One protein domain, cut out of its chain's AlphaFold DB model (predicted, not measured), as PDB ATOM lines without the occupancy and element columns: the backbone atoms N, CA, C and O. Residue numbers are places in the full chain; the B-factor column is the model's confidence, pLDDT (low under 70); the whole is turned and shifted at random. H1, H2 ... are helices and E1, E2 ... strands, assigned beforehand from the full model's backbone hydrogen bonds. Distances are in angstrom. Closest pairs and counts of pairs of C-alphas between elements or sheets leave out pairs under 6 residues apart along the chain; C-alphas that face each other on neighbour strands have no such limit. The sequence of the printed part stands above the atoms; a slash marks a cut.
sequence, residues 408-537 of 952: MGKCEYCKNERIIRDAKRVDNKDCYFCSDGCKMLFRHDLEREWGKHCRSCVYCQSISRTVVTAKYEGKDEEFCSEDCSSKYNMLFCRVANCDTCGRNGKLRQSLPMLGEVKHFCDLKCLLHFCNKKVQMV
ATOM      1  N   MET A 408      37.615  28.738  38.627       87.69
ATOM      2  CA  MET A 408      38.763  27.876  38.366       87.69
ATOM      3  C   MET A 408      38.879  26.746  39.391       87.69
ATOM      4  O   MET A 408      38.348  26.836  40.500       87.69
ATOM      5  N   GLY A 409      39.599  25.700  39.000       89.00
ATOM      6  CA  GLY A 409      40.001  24.582  39.842       89.00
ATOM      7  C   GLY A 409      40.929  23.638  39.078       89.00
ATOM      8  O   GLY A 409      41.068  23.740  37.855       89.00
ATOM      9  N   LYS A 410      41.556  22.706  39.796       93.62
ATOM     10  CA  LYS A 410      42.407  21.671  39.204       93.62
ATOM     11  C   LYS A 410      41.546  20.632  38.480       93.62
ATOM     12  O   LYS A 410      40.648  20.045  39.080       93.62
ATOM     13  N   CYS A 411      41.794  20.415  37.190       94.75
ATOM     14  CA  CYS A 411      41.054  19.426  36.412       94.75
ATOM     15  C   CYS A 411      41.515  18.001  36.748       94.75
ATOM     16  O   CYS A 411      42.707  17.710  36.701       94.75
ATOM     17  N   GLU A 412      40.580  17.087  37.015       94.25
ATOM     18  CA  GLU A 412      40.919  15.712  37.403       94.25
ATOM     19  C   GLU A 412      41.573  14.906  36.267       94.25
ATOM     20  O   GLU A 412      42.350  14.000  36.539       94.25
ATOM     21  N   TYR A 413      41.337  15.252  34.997       92.81
ATOM     22  CA  TYR A 413      42.038  14.601  33.885       92.81
ATOM     23  C   TYR A 413      43.424  15.216  33.647       92.81
ATOM     24  O   TYR A 413      44.439  14.667  34.059       92.81
ATOM     25  N   CYS A 414      43.479  16.401  33.030       92.88
ATOM     26  CA  CYS A 414      44.733  17.003  32.564       92.88
ATOM     27  C   CYS A 414      45.585  17.648  33.673       92.88
ATOM     28  O   CYS A 414      46.577  18.296  33.355       92.88
ATOM     29  N   LYS A 415      45.171  17.538  34.945       93.88
ATOM     30  CA  LYS A 415      45.804  18.060  36.175       93.88
ATOM     31  C   LYS A 415      46.129  19.566  36.213       93.88
ATOM     32  O   LYS A 415      46.561  20.050  37.255       93.88
ATOM     33  N   ASN A 416      45.861  20.315  35.145       90.81
ATOM     34  CA  ASN A 416      46.016  21.768  35.060       90.81
ATOM     35  C   ASN A 416      44.914  22.516  35.824       90.81
ATOM     36  O   ASN A 416      43.769  22.059  35.882       90.81
ATOM     37  N   GLU A 417      45.228  23.710  36.327       92.56
ATOM     38  CA  GLU A 417      44.219  24.649  36.825       92.56
ATOM     39  C   GLU A 417      43.609  25.446  35.667       92.56
ATOM     40  O   GLU A 417      44.317  26.112  34.914       92.56
ATOM     41  N   ARG A 418      42.287  25.346  35.491       91.94
ATOM     42  CA  ARG A 418      41.520  26.055  34.449       91.94
ATOM     43  C   ARG A 418      40.098  26.336  34.944       91.94
ATOM     44  O   ARG A 418      39.680  25.825  35.981       91.94
ATOM     45  N   ILE A 419      39.328  27.129  34.193       88.81
ATOM     46  CA  ILE A 419      37.891  27.333  34.447       88.81
ATOM     47  C   ILE A 419      37.159  25.983  34.350       88.81
ATOM     48  O   ILE A 419      37.265  25.275  33.347       88.81
ATOM     49  N   ILE A 420      36.402  25.627  35.387       89.81
ATOM     50  CA  ILE A 420      35.708  24.342  35.502       89.81
ATOM     51  C   ILE A 420      34.382  24.384  34.739       89.81
ATOM     52  O   ILE A 420      33.358  24.852  35.253       89.81
ATOM     53  N   ARG A 421      34.381  23.862  33.507       88.12
ATOM     54  CA  ARG A 421      33.174  23.733  32.675       88.12
ATOM     55  C   ARG A 421      32.154  22.779  33.291       88.12
ATOM     56  O   ARG A 421      30.984  23.154  33.359       88.12
ATOM     57  N   ASP A 422      32.581  21.643  33.841       88.25
ATOM     58  CA  ASP A 422      31.683  20.646  34.442       88.25
ATOM     59  C   ASP A 422      32.246  19.998  35.719       88.25
ATOM     60  O   ASP A 422      33.450  20.038  35.968       88.25
ATOM     61  N   ALA A 423      31.369  19.410  36.533       89.62
ATOM     62  CA  ALA A 423      31.724  18.684  37.748       89.62
ATOM     63  C   ALA A 423      30.802  17.468  37.921       89.62
ATOM     64  O   ALA A 423      29.584  17.600  37.808       89.62
ATOM     65  N   LYS A 424      31.367  16.293  38.211       89.75
ATOM     66  CA  LYS A 424      30.605  15.060  38.460       89.75
ATOM     67  C   LYS A 424      31.192  14.324  39.660       89.75
ATOM     68  O   LYS A 424      32.412  14.243  39.794       89.75
ATOM     69  N   ARG A 425      30.327  13.766  40.511       90.25
ATOM     70  CA  ARG A 425      30.744  12.908  41.622       90.25
ATOM     71  C   ARG A 425      31.059  11.499  41.116       90.25
ATOM     72  O   ARG A 425      30.296  10.924  40.332       90.25
ATOM     73  N   VAL A 426      32.212  10.989  41.527       91.44
ATOM     74  CA  VAL A 426      32.826   9.741  41.073       91.44
ATOM     75  C   VAL A 426      33.383   9.029  42.298       91.44
ATOM     76  O   VAL A 426      34.284   9.547  42.950       91.44
ATOM     77  N   ASP A 427      32.818   7.872  42.633       89.38
ATOM     78  CA  ASP A 427      33.205   7.051  43.787       89.38
ATOM     79  C   ASP A 427      33.286   7.871  45.092       89.38
ATOM     80  O   ASP A 427      34.308   7.981  45.762       89.38
ATOM     81  N   ASN A 428      32.176   8.556  45.396       85.25
ATOM     82  CA  ASN A 428      32.002   9.525  46.486       85.25
ATOM     83  C   ASN A 428      32.892  10.790  46.462       85.25
ATOM     84  O   ASN A 428      32.606  11.717  47.229       85.25
ATOM     85  N   LYS A 429      33.874  10.905  45.561       89.25
ATOM     86  CA  LYS A 429      34.721  12.095  45.364       89.25
ATOM     87  C   LYS A 429      34.115  13.063  44.340       89.25
ATOM     88  O   LYS A 429      33.620  12.636  43.301       89.25
ATOM     89  N   ASP A 430      34.191  14.371  44.582       90.06
ATOM     90  CA  ASP A 430      33.821  15.378  43.577       90.06
ATOM     91  C   ASP A 430      34.975  15.616  42.590       90.06
ATOM     92  O   ASP A 430      36.045  16.096  42.975       90.06
ATOM     93  N   CYS A 431      34.751  15.302  41.310       91.38
ATOM     94  CA  CYS A 431      35.736  15.454  40.239       91.38
ATOM     95  C   CYS A 431      35.360  16.609  39.297       91.38
ATOM     96  O   CYS A 431      34.214  16.735  38.856       91.38
ATOM     97  N   TYR A 432      36.346  17.445  38.962       92.31
ATOM     98  CA  TYR A 432      36.160  18.694  38.218       92.31
ATOM     99  C   TYR A 432      36.828  18.647  36.837       92.31
ATOM    100  O   TYR A 432      37.952  18.160  36.687       92.31
ATOM    101  N   PHE A 433      36.164  19.192  35.814       94.12
ATOM    102  CA  PHE A 433      36.595  19.091  34.417       94.12
ATOM    103  C   PHE A 433      36.599  20.454  33.715       94.12
ATOM    104  O   PHE A 433      35.597  21.170  33.691       94.12
ATOM    105  N   CYS A 434      37.727  20.813  33.091       91.62
ATOM    106  CA  CYS A 434      37.845  22.054  32.314       91.62
ATOM    107  C   CYS A 434      37.228  21.963  30.907       91.62
ATOM    108  O   CYS A 434      37.041  22.979  30.244       91.62
ATOM    109  N   SER A 435      36.915  20.753  30.443       91.38
ATOM    110  CA  SER A 435      36.245  20.483  29.171       91.38
ATOM    111  C   SER A 435      35.521  19.140  29.211       91.38
ATOM    112  O   SER A 435      35.966  18.209  29.887       91.38
ATOM    113  N   ASP A 436      34.435  19.020  28.448       90.75
ATOM    114  CA  ASP A 436      33.752  17.746  28.176       90.75
ATOM    115  C   ASP A 436      34.721  16.749  27.522       90.75
ATOM    116  O   ASP A 436      34.757  15.569  27.868       90.75
ATOM    117  N   GLY A 437      35.648  17.307  26.737       90.56
ATOM    118  CA  GLY A 437      37.010  16.833  26.533       90.56
ATOM    119  C   GLY A 437      37.589  15.980  27.678       90.56
ATOM    120  O   GLY A 437      37.614  14.747  27.604       90.56
ATOM    121  N   CYS A 438      38.101  16.630  28.723       91.69
ATOM    122  CA  CYS A 438      38.721  15.980  29.883       91.69
ATOM    123  C   CYS A 438      37.803  14.959  30.577       91.69
ATOM    124  O   CYS A 438      38.258  13.888  30.969       91.69
ATOM    125  N   LYS A 439      36.507  15.265  30.685       92.62
ATOM    126  CA  LYS A 439      35.485  14.392  31.287       92.62
ATOM    127  C   LYS A 439      35.331  13.052  30.558       92.62
ATOM    128  O   LYS A 439      35.189  12.023  31.211       92.62
ATOM    129  N   MET A 440      35.366  13.049  29.223       90.38
ATOM    130  CA  MET A 440      35.209  11.823  28.429       90.38
ATOM    131  C   MET A 440      36.451  10.927  28.452       90.38
ATOM    132  O   MET A 440      36.300   9.715  28.551       90.38
ATOM    133  N   LEU A 441      37.667  11.491  28.429       91.12
ATOM    134  CA  LEU A 441      38.879  10.666  28.573       91.12
ATOM    135  C   LEU A 441      38.994  10.078  29.982       91.12
ATOM    136  O   LEU A 441      39.322   8.907  30.119       91.12
ATOM    137  N   PHE A 442      38.627  10.847  31.012       91.94
ATOM    138  CA  PHE A 442      38.567  10.331  32.377       91.94
ATOM    139  C   PHE A 442      37.615   9.130  32.490       91.94
ATOM    140  O   PHE A 442      37.999   8.118  33.055       91.94
ATOM    141  N   ARG A 443      36.416   9.184  31.885       89.25
ATOM    142  CA  ARG A 443      35.495   8.029  31.831       89.25
ATOM    143  C   ARG A 443      36.112   6.797  31.164       89.25
ATOM    144  O   ARG A 443      35.983   5.712  31.712       89.25
ATOM    145  N   HIS A 444      36.789   6.965  30.030       88.50
ATOM    146  CA  HIS A 444      37.447   5.859  29.329       88.50
ATOM    147  C   HIS A 444      38.574   5.227  30.170       88.50
ATOM    148  O   HIS A 444      38.748   4.010  30.176       88.50
ATOM    149  N   ASP A 445      39.327   6.034  30.923       90.06
ATOM    150  CA  ASP A 445      40.318   5.509  31.867       90.06
ATOM    151  C   ASP A 445      39.657   4.755  33.038       90.06
ATOM    152  O   ASP A 445      40.137   3.682  33.390       90.06
ATOM    153  N   LEU A 446      38.515   5.222  33.566       89.69
ATOM    154  CA  LEU A 446      37.727   4.468  34.560       89.69
ATOM    155  C   LEU A 446      37.194   3.135  34.008       89.69
ATOM    156  O   LEU A 446      37.162   2.145  34.731       89.69
ATOM    157  N   GLU A 447      36.791   3.083  32.737       87.19
ATOM    158  CA  GLU A 447      36.358   1.841  32.078       87.19
ATOM    159  C   GLU A 447      37.508   0.830  31.967       87.19
ATOM    160  O   GLU A 447      37.301  -0.352  32.238       87.19
ATOM    161  N   ARG A 448      38.731   1.292  31.665       87.44
ATOM    162  CA  ARG A 448      39.936   0.445  31.659       87.44
ATOM    163  C   ARG A 448      40.373   0.018  33.066       87.44
ATOM    164  O   ARG A 448      40.837  -1.104  33.232       87.44
ATOM    165  N   GLU A 449      40.270   0.895  34.064       89.44
ATOM    166  CA  GLU A 449      40.702   0.597  35.437       89.44
ATOM    167  C   GLU A 449      39.711  -0.279  36.217       89.44
ATOM    168  O   GLU A 449      40.139  -1.092  37.034       89.44
ATOM    169  N   TRP A 450      38.400  -0.059  36.058       90.94
ATOM    170  CA  TRP A 450      37.368  -0.631  36.941       90.94
ATOM    171  C   TRP A 450      36.475  -1.663  36.238       90.94
ATOM    172  O   TRP A 450      35.708  -2.355  36.905       90.94
ATOM    173  N   GLY A 451      36.548  -1.788  34.907       88.06
ATOM    174  CA  GLY A 451      35.718  -2.721  34.145       88.06
ATOM    175  C   GLY A 451      34.224  -2.414  34.292       88.06
ATOM    176  O   GLY A 451      33.789  -1.280  34.061       88.06
ATOM    177  N   LYS A 452      33.422  -3.418  34.677       86.38
ATOM    178  CA  LYS A 452      31.976  -3.255  34.905       86.38
ATOM    179  C   LYS A 452      31.725  -2.446  36.183       86.38
ATOM    180  O   LYS A 452      31.865  -2.961  37.286       86.38
ATOM    181  N   HIS A 453      31.289  -1.203  36.010       91.31
ATOM    182  CA  HIS A 453      31.021  -0.247  37.082       91.31
ATOM    183  C   HIS A 453      29.806   0.630  36.729       91.31
ATOM    184  O   HIS A 453      29.413   0.702  35.563       91.31
ATOM    185  N   CYS A 454      29.219   1.331  37.703       90.38
ATOM    186  CA  CYS A 454      28.033   2.155  37.458       90.38
ATOM    187  C   CYS A 454      28.418   3.464  36.743       90.38
ATOM    188  O   CYS A 454      28.976   4.385  37.352       90.38
ATOM    189  N   ARG A 455      28.105   3.561  35.444       86.75
ATOM    190  CA  ARG A 455      28.467   4.703  34.572       86.75
ATOM    191  C   ARG A 455      27.666   5.976  34.878       86.75
ATOM    192  O   ARG A 455      28.151   7.107  34.711       86.75
ATOM    193  N   SER A 456      26.413   5.821  35.302       90.12
ATOM    194  CA  SER A 456      25.571   6.924  35.769       90.12
ATOM    195  C   SER A 456      24.367   6.396  36.547       90.12
ATOM    196  O   SER A 456      23.361   6.053  35.942       90.12
ATOM    197  N   CYS A 457      24.457   6.375  37.879       90.69
ATOM    198  CA  CYS A 457      23.377   5.907  38.753       90.69
ATOM    199  C   CYS A 457      22.053   6.622  38.437       90.69
ATOM    200  O   CYS A 457      21.999   7.853  38.465       90.69
ATOM    201  N   VAL A 458      20.985   5.866  38.183       90.19
ATOM    202  CA  VAL A 458      19.678   6.397  37.756       90.19
ATOM    203  C   VAL A 458      19.078   7.353  38.797       90.19
ATOM    204  O   VAL A 458      18.476   8.365  38.442       90.19
ATOM    205  N   TYR A 459      19.326   7.096  40.087       89.12
ATOM    206  CA  TYR A 459      18.908   7.963  41.190       89.12
ATOM    207  C   TYR A 459      19.782   9.225  41.340       89.12
ATOM    208  O   TYR A 459      19.312  10.343  41.142       89.12
ATOM    209  N   CYS A 460      21.065   9.066  41.697       88.00
ATOM    210  CA  CYS A 460      21.930  10.181  42.117       88.00
ATOM    211  C   CYS A 460      22.845  10.735  41.010       88.00
ATOM    212  O   CYS A 460      23.698  11.584  41.277       88.00
ATOM    213  N   GLN A 461      22.734  10.211  39.788       89.44
ATOM    214  CA  GLN A 461      23.521  10.550  38.596       89.44
ATOM    215  C   GLN A 461      25.045  10.379  38.719       89.44
ATOM    216  O   GLN A 461      25.753  10.681  37.763       89.44
ATOM    217  N   SER A 462      25.579   9.875  39.837       90.50
ATOM    218  CA  SER A 462      27.024   9.711  40.086       90.50
ATOM    219  C   SER A 462      27.640   8.542  39.297       90.50
ATOM    220  O   SER A 462      26.918   7.693  38.781       90.50
ATOM    221  N   ILE A 463      28.973   8.510  39.180       91.69
ATOM    222  CA  ILE A 463      29.734   7.298  38.802       91.69
ATOM    223  C   ILE A 463      30.200   6.606  40.090       91.69
ATOM    224  O   ILE A 463      30.532   7.299  41.053       91.69
ATOM    225  N   SER A 464      30.277   5.277  40.121       91.81
ATOM    226  CA  SER A 464      30.947   4.534  41.202       91.81
ATOM    227  C   SER A 464      31.465   3.188  40.705       91.81
ATOM    228  O   SER A 464      30.971   2.671  39.705       91.81
ATOM    229  N   ARG A 465      32.451   2.630  41.416       91.12
ATOM    230  CA  ARG A 465      32.962   1.266  41.220       91.12
ATOM    231  C   ARG A 465      31.869   0.220  41.408       91.12
ATOM    232  O   ARG A 465      31.785  -0.723  40.631       91.12
ATOM    233  N   THR A 466      31.017   0.402  42.412       89.06
ATOM    234  CA  THR A 466      29.890  -0.494  42.678       89.06
ATOM    235  C   THR A 466      28.754  -0.258  41.689       89.06
ATOM    236  O   THR A 466      28.378   0.881  41.408       89.06
ATOM    237  N   VAL A 467      28.181  -1.354  41.186       93.06
ATOM    238  CA  VAL A 467      26.942  -1.358  40.404       93.06
ATOM    239  C   VAL A 467      25.955  -2.349  41.014       93.06
ATOM    240  O   VAL A 467      26.280  -3.510  41.245       93.06
ATOM    241  N   VAL A 468      24.750  -1.858  41.280       92.88
ATOM    242  CA  VAL A 468      23.575  -2.608  41.728       92.88
ATOM    243  C   VAL A 468      22.549  -2.509  40.605       92.88
ATOM    244  O   VAL A 468      22.254  -1.407  40.147       92.88
ATOM    245  N   THR A 469      22.027  -3.639  40.141       90.56
ATOM    246  CA  THR A 469      21.027  -3.695  39.063       90.56
ATOM    247  C   THR A 469      19.679  -4.131  39.616       90.56
ATOM    248  O   THR A 469      19.593  -5.206  40.206       90.56
ATOM    249  N   ALA A 470      18.632  -3.337  39.396       89.50
ATOM    250  CA  ALA A 470      17.270  -3.656  39.828       89.50
ATOM    251  C   ALA A 470      16.261  -3.414  38.695       89.50
ATOM    252  O   ALA A 470      16.426  -2.491  37.895       89.50
ATOM    253  N   LYS A 471      15.229  -4.261  38.610       86.38
ATOM    254  CA  LYS A 471      14.329  -4.332  37.450       86.38
ATOM    255  C   LYS A 471      13.043  -3.530  37.671       86.38
ATOM    256  O   LYS A 471      12.280  -3.833  38.584       86.38
ATOM    257  N   TYR A 472      12.781  -2.550  36.807       83.31
ATOM    258  CA  TYR A 472      11.606  -1.671  36.845       83.31
ATOM    259  C   TYR A 472      10.952  -1.612  35.456       83.31
ATOM    260  O   TYR A 472      11.638  -1.454  34.453       83.31
ATOM    261  N   GLU A 473       9.625  -1.774  35.379       77.19
ATOM    262  CA  GLU A 473       8.851  -1.765  34.112       77.19
ATOM    263  C   GLU A 473       9.439  -2.680  33.005       77.19
ATOM    264  O   GLU A 473       9.347  -2.395  31.814       77.19
ATOM    265  N   GLY A 474      10.069  -3.794  33.405       77.69
ATOM    266  CA  GLY A 474      10.721  -4.762  32.511       77.69
ATOM    267  C   GLY A 474      12.175  -4.441  32.130       77.69
ATOM    268  O   GLY A 474      12.861  -5.322  31.611       77.69
ATOM    269  N   LYS A 475      12.675  -3.239  32.435       81.12
ATOM    270  CA  LYS A 475      14.056  -2.795  32.179       81.12
ATOM    271  C   LYS A 475      14.942  -2.991  33.406       81.12
ATOM    272  O   LYS A 475      14.474  -2.853  34.532       81.12
ATOM    273  N   ASP A 476      16.219  -3.284  33.183       88.06
ATOM    274  CA  ASP A 476      17.220  -3.410  34.245       88.06
ATOM    275  C   ASP A 476      17.954  -2.069  34.416       88.06
ATOM    276  O   ASP A 476      18.642  -1.616  33.503       88.06
ATOM    277  N   GLU A 477      17.779  -1.419  35.568       92.25
ATOM    278  CA  GLU A 477      18.291  -0.072  35.865       92.25
ATOM    279  C   GLU A 477      19.542  -0.133  36.765       92.25
ATOM    280  O   GLU A 477      19.611  -0.949  37.689       92.25
ATOM    281  N   GLU A 478      20.531   0.742  36.524       93.75
ATOM    282  CA  GLU A 478      21.800   0.779  37.277       93.75
ATOM    283  C   GLU A 478      21.818   1.801  38.429       93.75
ATOM    284  O   GLU A 478      21.572   3.001  38.258       93.75
ATOM    285  N   PHE A 479      22.267   1.350  39.600       93.25
ATOM    286  CA  PHE A 479      22.470   2.159  40.801       93.25
ATOM    287  C   PHE A 479      23.895   1.998  41.334       93.25
ATOM    288  O   PHE A 479      24.506   0.943  41.209       93.25
ATOM    289  N   CYS A 480      24.435   3.033  41.982       91.75
ATOM    290  CA  CYS A 480      25.752   2.946  42.626       91.75
ATOM    291  C   CYS A 480      25.726   2.223  43.985       91.75
ATOM    292  O   CYS A 480      26.781   1.882  44.512       91.75
ATOM    293  N   SER A 481      24.546   2.033  44.585       92.19
ATOM    294  CA  SER A 481      24.363   1.405  45.898       92.19
ATOM    295  C   SER A 481      22.909   0.973  46.121       92.19
ATOM    296  O   SER A 481      21.993   1.530  45.511       92.19
ATOM    297  N   GLU A 482      22.693   0.049  47.061       91.69
ATOM    298  CA  GLU A 482      21.350  -0.358  47.509       91.69
ATOM    299  C   GLU A 482      20.544   0.806  48.102       91.69
ATOM    300  O   GLU A 482      19.340   0.904  47.895       91.69
ATOM    301  N   ASP A 483      21.207   1.754  48.769       91.44
ATOM    302  CA  ASP A 483      20.589   2.997  49.246       91.44
ATOM    303  C   ASP A 483      19.980   3.818  48.091       91.44
ATOM    304  O   ASP A 483      18.857   4.313  48.196       91.44
ATOM    305  N   CYS A 484      20.678   3.910  46.955       91.31
ATOM    306  CA  CYS A 484      20.168   4.580  45.758       91.31
ATOM    307  C   CYS A 484      19.071   3.771  45.048       91.31
ATOM    308  O   CYS A 484      18.117   4.373  44.555       91.31
ATOM    309  N   SER A 485      19.168   2.437  45.031       92.19
ATOM    310  CA  SER A 485      18.112   1.542  44.524       92.19
ATOM    311  C   SER A 485      16.821   1.688  45.343       92.19
ATOM    312  O   SER A 485      15.755   1.971  44.799       92.19
ATOM    313  N   SER A 486      16.926   1.628  46.673       91.31
ATOM    314  CA  SER A 486      15.818   1.801  47.619       91.31
ATOM    315  C   SER A 486      15.160   3.182  47.504       91.31
ATOM    316  O   SER A 486      13.940   3.289  47.361       91.31
ATOM    317  N   LYS A 487      15.950   4.264  47.457       89.75
ATOM    318  CA  LYS A 487      15.419   5.626  47.262       89.75
ATOM    319  C   LYS A 487      14.761   5.820  45.894       89.75
ATOM    320  O   LYS A 487      13.782   6.562  45.800       89.75
ATOM    321  N   TYR A 488      15.238   5.139  44.851       89.56
ATOM    322  CA  TYR A 488      14.557   5.112  43.557       89.56
ATOM    323  C   TYR A 488      13.239   4.335  43.614       89.56
ATOM    324  O   TYR A 488      12.235   4.825  43.105       89.56
ATOM    325  N   ASN A 489      13.192   3.198  44.313       88.12
ATOM    326  CA  ASN A 489      11.950   2.458  44.534       88.12
ATOM    327  C   ASN A 489      10.888   3.330  45.238       88.12
ATOM    328  O   ASN A 489       9.731   3.369  44.821       88.12
ATOM    329  N   MET A 490      11.286   4.137  46.229       87.12
ATOM    330  CA  MET A 490      10.385   5.092  46.896       87.12
ATOM    331  C   MET A 490       9.844   6.183  45.948       87.12
ATOM    332  O   MET A 490       8.692   6.605  46.091       87.12
ATOM    333  N   LEU A 491      10.634   6.634  44.963       86.00
ATOM    334  CA  LEU A 491      10.166   7.535  43.896       86.00
ATOM    335  C   LEU A 491       9.205   6.821  42.936       86.00
ATOM    336  O   LEU A 491       8.145   7.361  42.614       86.00
ATOM    337  N   PHE A 492       9.563   5.612  42.501       85.19
ATOM    338  CA  PHE A 492       8.800   4.787  41.565       85.19
ATOM    339  C   PHE A 492       7.411   4.442  42.122       85.19
ATOM    340  O   PHE A 492       6.389   4.726  41.491       85.19
ATOM    341  N   CYS A 493       7.367   3.973  43.372       83.25
ATOM    342  CA  CYS A 493       6.150   3.711  44.140       83.25
ATOM    343  C   CYS A 493       5.408   4.987  44.592       83.25
ATOM    344  O   CYS A 493       4.359   4.892  45.224       83.25
ATOM    345  N   ARG A 494       5.907   6.190  44.253       84.62
ATOM    346  CA  ARG A 494       5.287   7.507  44.531       84.62
ATOM    347  C   ARG A 494       5.108   7.833  46.023       84.62
ATOM    348  O   ARG A 494       4.365   8.751  46.365       84.62
ATOM    349  N   VAL A 495       5.802   7.109  46.898       84.69
ATOM    350  CA  VAL A 495       5.767   7.282  48.360       84.69
ATOM    351  C   VAL A 495       6.826   8.262  48.870       84.69
ATOM    352  O   VAL A 495       6.727   8.706  50.009       84.69
ATOM    353  N   ALA A 496       7.793   8.652  48.034       85.38
ATOM    354  CA  ALA A 496       8.768   9.698  48.336       85.38
ATOM    355  C   ALA A 496       8.126  11.089  48.522       85.38
ATOM    356  O   ALA A 496       7.209  11.484  47.795       85.38
ATOM    357  N   ASN A 497       8.666  11.855  49.470       89.44
ATOM    358  CA  ASN A 497       8.195  13.190  49.838       89.44
ATOM    359  C   ASN A 497       8.872  14.269  48.975       89.44
ATOM    360  O   ASN A 497      10.061  14.180  48.676       89.44
ATOM    361  N   CYS A 498       8.153  15.336  48.626       91.44
ATOM    362  CA  CYS A 498       8.738  16.493  47.945       91.44
ATOM    363  C   CYS A 498       9.680  17.304  48.858       91.44
ATOM    364  O   CYS A 498       9.241  17.806  49.895       91.44
ATOM    365  N   ASP A 499      10.905  17.588  48.391       91.88
ATOM    366  CA  ASP A 499      11.950  18.405  49.054       91.88
ATOM    367  C   ASP A 499      11.566  19.881  49.341       91.88
ATOM    368  O   ASP A 499      12.403  20.693  49.741       91.88
ATOM    369  N   THR A 500      10.317  20.289  49.099       91.25
ATOM    370  CA  THR A 500       9.826  21.653  49.376       91.25
ATOM    371  C   THR A 500       8.541  21.668  50.182       91.25
ATOM    372  O   THR A 500       8.458  22.402  51.159       91.25
ATOM    373  N   CYS A 501       7.527  20.900  49.770       89.62
ATOM    374  CA  CYS A 501       6.201  20.927  50.392       89.62
ATOM    375  C   CYS A 501       5.902  19.709  51.277       89.62
ATOM    376  O   CYS A 501       4.802  19.621  51.814       89.62
ATOM    377  N   GLY A 502       6.832  18.753  51.392       87.56
ATOM    378  CA  GLY A 502       6.696  17.543  52.210       87.56
ATOM    379  C   GLY A 502       5.680  16.514  51.705       87.56
ATOM    380  O   GLY A 502       5.695  15.384  52.176       87.56
ATOM    381  N   ARG A 503       4.823  16.867  50.737       84.88
ATOM    382  CA  ARG A 503       3.759  15.995  50.219       84.88
ATOM    383  C   ARG A 503       4.328  14.810  49.437       84.88
ATOM    384  O   ARG A 503       5.217  14.984  48.601       84.88
ATOM    385  N   ASN A 504       3.758  13.637  49.684       77.50
ATOM    386  CA  ASN A 504       3.992  12.398  48.946       77.50
ATOM    387  C   ASN A 504       3.248  12.435  47.595       77.50
ATOM    388  O   ASN A 504       2.259  13.158  47.439       77.50
ATOM    389  N   GLY A 505       3.700  11.653  46.612       77.81
ATOM    390  CA  GLY A 505       3.034  11.497  45.315       77.81
ATOM    391  C   GLY A 505       3.995  11.490  44.124       77.81
ATOM    392  O   GLY A 505       5.204  11.326  44.263       77.81
ATOM    393  N   LYS A 506       3.462  11.674  42.905       81.69
ATOM    394  CA  LYS A 506       4.278  11.667  41.675       81.69
ATOM    395  C   LYS A 506       5.115  12.949  41.560       81.69
ATOM    396  O   LYS A 506       4.643  13.956  41.034       81.69
ATOM    397  N   LEU A 507       6.365  12.889  42.016       87.56
ATOM    398  CA  LEU A 507       7.354  13.956  41.852       87.56
ATOM    399  C   LEU A 507       7.763  14.055  40.368       87.56
ATOM    400  O   LEU A 507       8.355  13.129  39.820       87.56
ATOM    401  N   ARG A 508       7.385  15.149  39.688       86.88
ATOM    402  CA  ARG A 508       7.586  15.341  38.234       86.88
ATOM    403  C   ARG A 508       8.852  16.116  37.867       86.88
ATOM    404  O   ARG A 508       9.118  16.305  36.684       86.88
ATOM    405  N   GLN A 509       9.573  16.647  38.849       90.25
ATOM    406  CA  GLN A 509      10.743  17.494  38.639       90.25
ATOM    407  C   GLN A 509      11.894  17.033  39.528       90.25
ATOM    408  O   GLN A 509      11.679  16.641  40.674       90.25
ATOM    409  N   SER A 510      13.118  17.124  39.013       91.25
ATOM    410  CA  SER A 510      14.341  16.865  39.767       91.25
ATOM    411  C   SER A 510      15.382  17.958  39.528       91.25
ATOM    412  O   SER A 510      15.387  18.625  38.491       91.25
ATOM    413  N   LEU A 511      16.258  18.162  40.511       91.62
ATOM    414  CA  LEU A 511      17.362  19.113  40.457       91.62
ATOM    415  C   LEU A 511      18.659  18.406  40.873       91.62
ATOM    416  O   LEU A 511      18.866  18.181  42.069       91.62
ATOM    417  N   PRO A 512      19.527  18.039  39.915       87.12
ATOM    418  CA  PRO A 512      20.838  17.480  40.217       87.12
ATOM    419  C   PRO A 512      21.763  18.517  40.860       87.12
ATOM    420  O   PRO A 512      21.879  19.653  40.391       87.12
ATOM    421  N   MET A 513      22.436  18.109  41.932       85.69
ATOM    422  CA  MET A 513      23.418  18.886  42.689       85.69
ATOM    423  C   MET A 513      24.692  18.035  42.861       85.69
ATOM    424  O   MET A 513      24.700  16.849  42.524       85.69
ATOM    425  N   LEU A 514      25.801  18.606  43.346       79.50
ATOM    426  CA  LEU A 514      27.008  17.801  43.578       79.50
ATOM    427  C   LEU A 514      26.784  16.849  44.760       79.50
ATOM    428  O   LEU A 514      26.742  17.267  45.915       79.50
ATOM    429  N   GLY A 515      26.606  15.566  44.435       71.81
ATOM    430  CA  GLY A 515      26.459  14.473  45.393       71.81
ATOM    431  C   GLY A 515      25.054  14.217  45.934       71.81
ATOM    432  O   GLY A 515      24.914  13.304  46.744       71.81
ATOM    433  N   GLU A 516      24.037  14.953  45.483       82.62
ATOM    434  CA  GLU A 516      22.627  14.755  45.847       82.62
ATOM    435  C   GLU A 516      21.718  15.146  44.665       82.62
ATOM    436  O   GLU A 516      22.068  16.016  43.867       82.62
ATOM    437  N   VAL A 517      20.536  14.536  44.550       88.88
ATOM    438  CA  VAL A 517      19.474  14.968  43.625       88.88
ATOM    439  C   VAL A 517      18.228  15.264  44.453       88.88
ATOM    440  O   VAL A 517      17.850  14.464  45.305       88.88
ATOM    441  N   LYS A 518      17.603  16.424  44.227       91.69
ATOM    442  CA  LYS A 518      16.365  16.826  44.915       91.69
ATOM    443  C   LYS A 518      15.143  16.656  44.026       91.69
ATOM    444  O   LYS A 518      15.242  16.890  42.823       91.69
ATOM    445  N   HIS A 519      14.009  16.264  44.604       90.75
ATOM    446  CA  HIS A 519      12.806  15.851  43.876       90.75
ATOM    447  C   HIS A 519      11.553  16.627  44.313       90.75
ATOM    448  O   HIS A 519      11.308  16.893  45.493       90.75
ATOM    449  N   PHE A 520      10.728  17.003  43.332       93.69
ATOM    450  CA  PHE A 520       9.652  17.976  43.510       93.69
ATOM    451  C   PHE A 520       8.378  17.596  42.750       93.69
ATOM    452  O   PHE A 520       8.442  17.055  41.645       93.69
ATOM    453  N   CYS A 521       7.208  17.925  43.313       90.38
ATOM    454  CA  CYS A 521       5.912  17.714  42.657       90.38
ATOM    455  C   CYS A 521       5.835  18.432  41.302       90.38
ATOM    456  O   CYS A 521       5.393  17.854  40.310       90.38
ATOM    457  N   ASP A 522       6.279  19.689  41.270       88.88
ATOM    458  CA  ASP A 522       6.176  20.598  40.135       88.88
ATOM    459  C   ASP A 522       7.326  21.627  40.108       88.88
ATOM    460  O   ASP A 522       8.213  21.654  40.968       88.88
ATOM    461  N   LEU A 523       7.301  22.502  39.098       89.31
ATOM    462  CA  LEU A 523       8.274  23.584  38.943       89.31
ATOM    463  C   LEU A 523       8.095  24.703  39.993       89.31
ATOM    464  O   LEU A 523       9.071  25.381  40.309       89.31
ATOM    465  N   LYS A 524       6.895  24.892  40.575       88.75
ATOM    466  CA  LYS A 524       6.663  25.887  41.644       88.75
ATOM    467  C   LYS A 524       7.451  25.506  42.899       88.75
ATOM    468  O   LYS A 524       8.135  26.360  43.462       88.75
ATOM    469  N   CYS A 525       7.398  24.237  43.299       91.00
ATOM    470  CA  CYS A 525       8.170  23.692  44.413       91.00
ATOM    471  C   CYS A 525       9.676  23.841  44.156       91.00
ATOM    472  O   CYS A 525      10.376  24.451  44.963       91.00
ATOM    473  N   LEU A 526      10.155  23.395  42.988       93.25
ATOM    474  CA  LEU A 526      11.571  23.480  42.619       93.25
ATOM    475  C   LEU A 526      12.096  24.928  42.662       93.25
ATOM    476  O   LEU A 526      13.136  25.193  43.265       93.25
ATOM    477  N   LEU A 527      11.377  25.890  42.072       90.44
ATOM    478  CA  LEU A 527      11.797  27.297  42.075       90.44
ATOM    479  C   LEU A 527      11.728  27.936  43.471       90.44
ATOM    480  O   LEU A 527      12.601  28.742  43.802       90.44
ATOM    481  N   HIS A 528      10.759  27.553  44.309       88.88
ATOM    482  CA  HIS A 528      10.693  28.001  45.704       88.88
ATOM    483  C   HIS A 528      11.880  27.467  46.528       88.88
ATOM    484  O   HIS A 528      12.513  28.242  47.245       88.88
ATOM    485  N   PHE A 529      12.258  26.190  46.371       91.81
ATOM    486  CA  PHE A 529      13.477  25.631  46.973       91.81
ATOM    487  C   PHE A 529      14.731  26.397  46.534       91.81
ATOM    488  O   PHE A 529      15.529  26.812  47.379       91.81
ATOM    489  N   CYS A 530      14.885  26.646  45.229       90.75
ATOM    490  CA  CYS A 530      16.010  27.414  44.696       90.75
ATOM    491  C   CYS A 530      16.080  28.825  45.296       90.75
ATOM    492  O   CYS A 530      17.152  29.245  45.728       90.75
ATOM    493  N   ASN A 531      14.958  29.549  45.384       86.50
ATOM    494  CA  ASN A 531      14.964  30.899  45.950       86.50
ATOM    495  C   ASN A 531      15.247  30.890  47.463       86.50
ATOM    496  O   ASN A 531      16.123  31.623  47.919       86.50
ATOM    497  N   LYS A 532      14.643  29.974  48.234       86.44
ATOM    498  CA  LYS A 532      14.964  29.782  49.662       86.44
ATOM    499  C   LYS A 532      16.466  29.530  49.876       86.44
ATOM    500  O   LYS A 532      17.066  30.109  50.778       86.44
ATOM    501  N   LYS A 533      17.111  28.743  49.001       84.19
ATOM    502  CA  LYS A 533      18.571  28.522  49.023       84.19
ATOM    503  C   LYS A 533      19.404  29.758  48.644       84.19
ATOM    504  O   LYS A 533      20.534  29.846  49.111       84.19
ATOM    505  N   VAL A 534      18.884  30.709  47.861       80.12
ATOM    506  CA  VAL A 534      19.543  32.012  47.621       80.12
ATOM    507  C   VAL A 534      19.380  32.933  48.832       80.12
ATOM    508  O   VAL A 534      20.365  33.490  49.312       80.12
ATOM    509  N   GLN A 535      18.163  33.056  49.371       70.06
ATOM    510  CA  GLN A 535      17.867  33.911  50.526       70.06
ATOM    511  C   GLN A 535      18.716  33.533  51.756       70.06
ATOM    512  O   GLN A 535      19.332  34.407  52.366       70.06
ATOM    513  N   MET A 536      18.851  32.234  52.063       66.00
ATOM    514  CA  MET A 536      19.661  31.736  53.191       66.00
ATOM    515  C   MET A 536      21.177  32.008  53.072       66.00
ATOM    516  O   MET A 536      21.893  31.858  54.056       66.00
ATOM    517  N   VAL A 537      21.688  32.404  51.899       57.12
ATOM    518  CA  VAL A 537      23.106  32.780  51.712       57.12
ATOM    519  C   VAL A 537      23.347  34.270  52.000       57.12
ATOM    520  O   VAL A 537      24.485  34.664  52.256       57.12
TER     521      VAL A 537
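Overview. This is residues 408 to 537 of the 952 residues of an uncharacterized protein of Lates calcarifer (UniProt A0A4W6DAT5). Three small lobes stand at the corners of a flat triangle, each made of a two-stranded antiparallel hairpin followed by a helix: E3 and E4 with H1, E5 and E6 with H2, and E7 and E8 with H3. The short hairpin of E1 and E2 adds to the first lobe beside E4, and two long links lead from lobe to lobe: residues 451 to 467, which reach in toward the middle, and residues 493 to 508, which run round the far side. The printed part has 130 residues, with three named helices and eight named strands in the order E1 E2 E3 E4 H1 E5 E6 H2 E7 E8 H3; the strands form four separate antiparallel sheets of two, E1 - E2, E3 - E4, E5 - E6 and E7 - E8. The class is mixed, helices and strands. The whole is only just compact, close to loose, with a radius of gyration of the C-alphas of 16.7 A, and its C-alphas span 45 by 41 by 18 A.

Along the chain. E3 is residues 422 to 426, 12.8 A from first to last C-alpha, and E4 is residues 429 to 433, 13.1 A. Before them come E1, residues 408 to 410, 7.2 A, beginning at C-alpha 408 at (38.763, 27.876, 38.366), and E2, residues 417 to 419, 7.3 A. H1 is residues 436 to 450, 20.7 A long. E5 is residues 468 to 472, with its first C-alpha at (23.575, -2.608, 41.728), and E6 is residues 475 to 479; each measures 13.0 A. H2 is residues 482 to 492, 14.8 A long. E7 is residues 509 to 513, 13.4 A, and E8 is residues 516 to 520, 13.6 A. H3 is residues 523 to 537, 21.6 A long, ending at C-alpha 537 at (23.106, 32.780, 51.712).

Arrangement. E3 and E4 form a hairpin, antiparallel at 152 degrees, with N 426 and O 429 2.8 A apart, within hydrogen-bond range. The closest C-alphas of E4 and H1 are those of Phe 433 and Lys 439, 5.8 A apart. The closest C-alphas of E1 and E4 are those of Lys 410 and Tyr 432, 7.0 A apart, and E2 and E4 are near each other, with 5 pairs of C-alphas within 10 A. E1 and E2 form a hairpin, antiparallel at 142 degrees, with N 409 and O 418 3.0 A apart, within range. The hairpin of E5 and E6 is antiparallel at 145 degrees, with N 468 and O 479 2.8 A apart, within range. The closest C-alphas of E6 and H2 are those of Phe 479 and Ser 485, 5.8 A apart. The hairpin of E7 and E8 is antiparallel at 160 degrees, with N 511 and O 518 2.8 A apart, within range. The closest C-alphas of E8 and H3 are those of Phe 520 and Leu 526, 5.9 A apart. H1 touches no helix, nor does H2 or H3; among the pairs that are apart are E3 and E7, E6 and E8, and H2 and H3. In H1 and H2 every O i to N i+4 pair is within hydrogen-bond range; in H3 10 of 11 are.

Size, cuts and confidence. The two C-alphas farthest apart are those of Asn 416 and Gly 505, 45.4 A. The printed part has no cut. The links H1 to E5, with 17 residues, and H2 to E7, with 16 residues, are long. The mean pLDDT of the printed part is 88.4; residues 536 to 537, which belong to H3, are under 70.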